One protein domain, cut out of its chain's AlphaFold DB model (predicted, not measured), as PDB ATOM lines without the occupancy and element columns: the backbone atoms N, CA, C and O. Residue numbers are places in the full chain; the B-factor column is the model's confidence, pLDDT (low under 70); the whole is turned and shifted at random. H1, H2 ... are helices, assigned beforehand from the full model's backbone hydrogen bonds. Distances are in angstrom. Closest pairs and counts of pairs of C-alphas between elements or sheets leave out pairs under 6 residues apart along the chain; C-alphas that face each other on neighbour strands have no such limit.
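What this domain is: This is residues 13 to 59 of the 138 residues of the protein "SAGA-associated factor 11" of Handroanthus impetiginosus (UniProt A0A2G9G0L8). One long helix, H1, makes most of a thin rod; after a tight link that steps sideways, a shorter helix, H2, carries the rod onward, and the two helices do not fold back on each other. The printed part has 47 residues with two named helices, H1 then H2, and no named strand; the class is all helix. It is extended, with a radius of gyration of the C-alphas of 18.7 A, and spans 62 by 17 by 8 A.

How they stand to each other: H1, residues 13 to 42, and H2, residues 46 to 59, are apart, with no C-alpha of the one within 8 A of the other. Residues 13 to 35 and 37 to 42 of H1 stand free, and so do residues 46 to 59 of H2. In H1 and H2 every O i to N i+4 pair is within hydrogen-bond range.

Where its parts are: H1 measures 43.5 A from C-alpha 13 at (44.675, 39.207, 34.262) to C-alpha 42 at (50.160, 30.518, -7.977). H2 measures 20.1 A and ends at C-alpha 59, (34.827, 15.520, -22.577).

The domain as a whole: The two C-alphas farthest apart, those of Phe 13 and Ala 59, are 62.4 A apart. The printed part has no cut, and no printed residue is under 70 in pLDDT.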
ATOM      1  N   PHE A  13      44.235  40.507  34.768       92.56
ATOM      2  CA  PHE A  13      44.675  39.207  34.262       92.56
ATOM      3  C   PHE A  13      43.786  38.690  33.125       92.56
ATOM      4  O   PHE A  13      44.301  38.211  32.112       92.56
ATOM      5  N   GLU A  14      42.462  38.800  33.263       92.12
ATOM      6  CA  GLU A  14      41.523  38.428  32.200       92.12
ATOM      7  C   GLU A  14      41.755  39.267  30.941       92.12
ATOM      8  O   GLU A  14      41.831  38.717  29.840       92.12
ATOM      9  N   GLN A  15      41.959  40.572  31.103       93.75
ATOM     10  CA  GLN A  15      42.223  41.481  29.997       93.75
ATOM     11  C   GLN A  15      43.547  41.155  29.296       93.75
ATOM     12  O   GLN A  15      43.576  41.020  28.075       93.75
ATOM     13  N   LEU A  16      44.609  40.895  30.065       95.69
ATOM     14  CA  LEU A  16      45.896  40.472  29.516       95.69
ATOM     15  C   LEU A  16      45.786  39.134  28.769       95.69
ATOM     16  O   LEU A  16      46.380  38.957  27.707       95.69
ATOM     17  N   SER A  17      45.018  38.182  29.309       95.75
ATOM     18  CA  SER A  17      44.802  36.878  28.674       95.75
ATOM     19  C   SER A  17      44.044  37.001  27.350       95.75
ATOM     20  O   SER A  17      44.373  36.309  26.384       95.75
ATOM     21  N   PHE A  18      43.075  37.917  27.291       96.50
ATOM     22  CA  PHE A  18      42.317  38.211  26.085       96.50
ATOM     23  C   PHE A  18      43.196  38.869  25.023       96.50
ATOM     24  O   PHE A  18      43.152  38.453  23.867       96.50
ATOM     25  N   ASP A  19      44.028  39.836  25.412       96.94
ATOM     26  CA  ASP A  19      44.935  40.522  24.492       96.94
ATOM     27  C   ASP A  19      45.957  39.545  23.892       96.94
ATOM     28  O   ASP A  19      46.124  39.493  22.675       96.94
ATOM     29  N   VAL A  20      46.550  38.670  24.714       97.75
ATOM     30  CA  VAL A  20      47.460  37.617  24.230       97.75
ATOM     31  C   VAL A  20      46.746  36.644  23.291       97.75
ATOM     32  O   VAL A  20      47.287  36.272  22.250       97.75
ATOM     33  N   PHE A  21      45.531  36.214  23.640       97.88
ATOM     34  CA  PHE A  21      44.748  35.334  22.776       97.88
ATOM     35  C   PHE A  21      44.434  36.000  21.435       97.88
ATOM     36  O   PHE A  21      44.555  35.359  20.391       97.88
ATOM     37  N   ARG A  22      44.056  37.279  21.459       97.81
ATOM     38  CA  ARG A  22      43.756  38.053  20.259       97.81
ATOM     39  C   ARG A  22      44.980  38.169  19.358       97.81
ATOM     40  O   ARG A  22      44.851  37.904  18.170       97.81
ATOM     41  N   ASP A  23      46.145  38.486  19.910       98.00
ATOM     42  CA  ASP A  23      47.380  38.601  19.132       98.00
ATOM     43  C   ASP A  23      47.767  37.264  18.480       98.00
ATOM     44  O   ASP A  23      48.141  37.214  17.305       98.00
ATOM     45  N   LEU A  24      47.622  36.156  19.215       98.38
ATOM     46  CA  LEU A  24      47.842  34.812  18.674       98.38
ATOM     47  C   LEU A  24      46.844  34.479  17.561       98.38
ATOM     48  O   LEU A  24      47.228  33.928  16.528       98.38
ATOM     49  N   LEU A  25      45.569  34.810  17.762       98.31
ATOM     50  CA  LEU A  25      44.518  34.563  16.784       98.31
ATOM     51  C   LEU A  25      44.744  35.387  15.511       98.31
ATOM     52  O   LEU A  25      44.680  34.827  14.418       98.31
ATOM     53  N   ASP A  26      45.064  36.674  15.646       98.31
ATOM     54  CA  ASP A  26      45.361  37.565  14.525       98.31
ATOM     55  C   ASP A  26      46.592  37.061  13.745       98.31
ATOM     56  O   ASP A  26      46.552  37.008  12.514       98.31
ATOM     57  N   SER A  27      47.640  36.581  14.431       98.31
ATOM     58  CA  SER A  27      48.802  35.950  13.781       98.31
ATOM     59  C   SER A  27      48.404  34.723  12.953       98.31
ATOM     60  O   SER A  27      48.776  34.623  11.784       98.31
ATOM     61  N   ILE A  28      47.609  33.809  13.521       98.50
ATOM     62  CA  ILE A  28      47.156  32.594  12.820       98.50
ATOM     63  C   ILE A  28      46.281  32.953  11.612       98.50
ATOM     64  O   ILE A  28      46.408  32.345  10.548       98.50
ATOM     65  N   ILE A  29      45.390  33.938  11.756       98.38
ATOM     66  CA  ILE A  29      44.521  34.392  10.665       98.38
ATOM     67  C   ILE A  29      45.362  34.929   9.506       98.38
ATOM     68  O   ILE A  29      45.107  34.566   8.355       98.38
ATOM     69  N   VAL A  30      46.368  35.760   9.792       98.44
ATOM     70  CA  VAL A  30      47.262  36.314   8.765       98.44
ATOM     71  C   VAL A  30      48.031  35.203   8.051       98.44
ATOM     72  O   VAL A  30      48.123  35.240   6.822       98.44
ATOM     73  N   ASP A  31      48.514  34.196   8.776       98.25
ATOM     74  CA  ASP A  31      49.227  33.059   8.189       98.25
ATOM     75  C   ASP A  31      48.327  32.258   7.233       98.25
ATOM     76  O   ASP A  31      48.681  32.032   6.072       98.25
ATOM     77  N   VAL A  32      47.119  31.891   7.677       98.00
ATOM     78  CA  VAL A  32      46.153  31.133   6.861       98.00
ATOM     79  C   VAL A  32      45.701  31.936   5.642       98.00
ATOM     80  O   VAL A  32      45.626  31.394   4.534       98.00
ATOM     81  N   ALA A  33      45.411  33.228   5.815       98.12
ATOM     82  CA  ALA A  33      44.997  34.102   4.723       98.12
ATOM     83  C   ALA A  33      46.112  34.269   3.681       98.12
ATOM     84  O   ALA A  33      45.852  34.192   2.477       98.12
ATOM     85  N   SER A  34      47.355  34.440   4.135       97.50
ATOM     86  CA  SER A  34      48.522  34.581   3.263       97.50
ATOM     87  C   SER A  34      48.792  33.303   2.472       97.50
ATOM     88  O   SER A  34      49.024  33.372   1.264       97.50
ATOM     89  N   GLU A  35      48.700  32.136   3.112       96.75
ATOM     90  CA  GLU A  35      48.898  30.848   2.441       96.75
ATOM     91  C   GLU A  35      47.774  30.545   1.442       96.75
ATOM     92  O   GLU A  35      48.042  30.152   0.306       96.75
ATOM     93  N   SER A  36      46.520  30.823   1.807       95.12
ATOM     94  CA  SER A  36      45.374  30.688   0.896       95.12
ATOM     95  C   SER A  36      45.529  31.593  -0.330       95.12
ATOM     96  O   SER A  36      45.327  31.158  -1.466       95.12
ATOM     97  N   HIS A  37      45.958  32.843  -0.124       96.19
ATOM     98  CA  HIS A  37      46.248  33.763  -1.219       96.19
ATOM     99  C   HIS A  37      47.415  33.277  -2.087       96.19
ATOM    100  O   HIS A  37      47.336  33.359  -3.312       96.19
ATOM    101  N   ARG A  38      48.483  32.741  -1.483       95.56
ATOM    102  CA  ARG A  38      49.634  32.175  -2.201       95.56
ATOM    103  C   ARG A  38      49.208  31.020  -3.107       95.56
ATOM    104  O   ARG A  38      49.601  31.004  -4.272       95.56
ATOM    105  N   ILE A  39      48.403  30.092  -2.591       93.25
ATOM    106  CA  ILE A  39      47.868  28.952  -3.349       93.25
ATOM    107  C   ILE A  39      47.031  29.450  -4.529       93.25
ATOM    108  O   ILE A  39      47.303  29.061  -5.664       93.25
ATOM    109  N   ALA A  40      46.082  30.359  -4.286       89.50
ATOM    110  CA  ALA A  40      45.219  30.903  -5.332       89.50
ATOM    111  C   ALA A  40      46.007  31.679  -6.401       89.50
ATOM    112  O   ALA A  40      45.775  31.518  -7.596       89.50
ATOM    113  N   ARG A  41      46.977  32.502  -5.987       92.88
ATOM    114  CA  ARG A  41      47.777  33.338  -6.892       92.88
ATOM    115  C   ARG A  41      48.750  32.530  -7.752       92.88
ATOM    116  O   ARG A  41      49.050  32.951  -8.866       92.88
ATOM    117  N   LEU A  42      49.265  31.414  -7.239       91.69
ATOM    118  CA  LEU A  42      50.160  30.518  -7.977       91.69
ATOM    119  C   LEU A  42      49.418  29.388  -8.704       91.69
ATOM    120  O   LEU A  42      50.067  28.619  -9.406       91.69
ATOM    121  N   GLY A  43      48.096  29.275  -8.535       86.19
ATOM    122  CA  GLY A  43      47.304  28.192  -9.121       86.19
ATOM    123  C   GLY A  43      47.680  26.811  -8.579       86.19
ATOM    124  O   GLY A  43      47.653  25.844  -9.320       86.19
ATOM    125  N   LEU A  44      48.071  26.708  -7.304       83.19
ATOM    126  CA  LEU A  44      48.479  25.442  -6.670       83.19
ATOM    127  C   LEU A  44      47.301  24.679  -6.037       83.19
ATOM    128  O   LEU A  44      47.511  23.815  -5.180       83.19
ATOM    129  N   ASP A  45      46.063  25.037  -6.382       82.81
ATOM    130  CA  ASP A  45      44.882  24.386  -5.825       82.81
ATOM    131  C   ASP A  45      44.704  22.994  -6.441       82.81
ATOM    132  O   ASP A  45      44.169  22.817  -7.533       82.81
ATOM    133  N   ARG A  46      45.140  21.984  -5.685       72.75
ATOM    134  CA  ARG A  46      45.115  20.572  -6.086       72.75
ATOM    135  C   ARG A  46      43.701  20.057  -6.383       72.75
ATOM    136  O   ARG A  46      43.579  19.027  -7.042       72.75
ATOM    137  N   ASN A  47      42.648  20.704  -5.867       72.50
ATOM    138  CA  ASN A  47      41.272  20.323  -6.198       72.50
ATOM    139  C   ASN A  47      40.868  20.818  -7.585       72.50
ATOM    140  O   ASN A  47      40.236  20.056  -8.313       72.50
ATOM    141  N   LEU A  48      41.275  22.033  -7.968       70.38
ATOM    142  CA  LEU A  48      40.995  22.572  -9.303       70.38
ATOM    143  C   LEU A  48      41.671  21.731 -10.384       70.38
ATOM    144  O   LEU A  48      41.017  21.371 -11.357       70.38
ATOM    145  N   ASP A  49      42.928  21.331 -10.171       72.81
ATOM    146  CA  ASP A  49      43.648  20.467 -11.116       72.81
ATOM    147  C   ASP A  49      42.920  19.133 -11.340       72.81
ATOM    148  O   ASP A  49      42.800  18.651 -12.466       72.81
ATOM    149  N   LYS A  50      42.402  18.537 -10.260       76.12
ATOM    150  CA  LYS A  50      41.688  17.258 -10.309       76.12
ATOM    151  C   LYS A  50      40.322  17.386 -10.983       76.12
ATOM    152  O   LYS A  50      39.945  16.513 -11.762       76.12
ATOM    153  N   GLU A  51      39.585  18.454 -10.690       78.50
ATOM    154  CA  GLU A  51      38.289  18.733 -11.312       78.50
ATOM    155  C   GLU A  51      38.454  19.047 -12.806       78.50
ATOM    156  O   GLU A  51      37.705  18.533 -13.637       78.50
ATOM    157  N   GLU A  52      39.483  19.813 -13.179       80.12
ATOM    158  CA  GLU A  52      39.815  20.085 -14.578       80.12
ATOM    159  C   GLU A  52      40.218  18.803 -15.324       80.12
ATOM    160  O   GLU A  52      39.754  18.570 -16.445       80.12
ATOM    161  N   GLU A  53      41.031  17.936 -14.713       82.56
ATOM    162  CA  GLU A  53      41.402  16.642 -15.295       82.56
ATOM    163  C   GLU A  53      40.170  15.748 -15.513       82.56
ATOM    164  O   GLU A  53      39.984  15.196 -16.601       82.56
ATOM    165  N   GLU A  54      39.280  15.651 -14.522       82.56
ATOM    166  CA  GLU A  54      38.039  14.878 -14.624       82.56
ATOM    167  C   GLU A  54      37.124  15.424 -15.734       82.56
ATOM    168  O   GLU A  54      36.595  14.667 -16.559       82.56
ATOM    169  N   LEU A  55      36.986  16.750 -15.819       86.06
ATOM    170  CA  LEU A  55      36.234  17.411 -16.882       86.06
ATOM    171  C   LEU A  55      36.826  17.103 -18.261       86.06
ATOM    172  O   LEU A  55      36.064  16.781 -19.181       86.06
ATOM    173  N   ARG A  56      38.156  17.121 -18.408       88.06
ATOM    174  CA  ARG A  56      38.841  16.750 -19.658       88.06
ATOM    175  C   ARG A  56      38.587  15.291 -20.032       88.06
ATOM    176  O   ARG A  56      38.185  15.036 -21.167       88.06
ATOM    177  N   LEU A  57      38.717  14.357 -19.088       88.25
ATOM    178  CA  LEU A  57      38.424  12.934 -19.306       88.25
ATOM    179  C   LEU A  57      36.961  12.709 -19.719       88.25
ATOM    180  O   LEU A  57      36.676  11.951 -20.649       88.25
ATOM    181  N   SER A  58      36.019  13.417 -19.088       85.38
ATOM    182  CA  SER A  58      34.593  13.334 -19.427       85.38
ATOM    183  C   SER A  58      34.288  13.874 -20.830       85.38
ATOM    184  O   SER A  58      33.404  13.364 -21.528       85.38
ATOM    185  N   ALA A  59      34.979  14.936 -21.253       87.44
ATOM    186  CA  ALA A  59      34.827  15.520 -22.577       87.44
ATOM    187  C   ALA A  59      35.405  14.586 -23.645       87.44
ATOM    188  O   ALA A  59      34.762  14.358 -24.670       87.44
TER     189      ALA A  59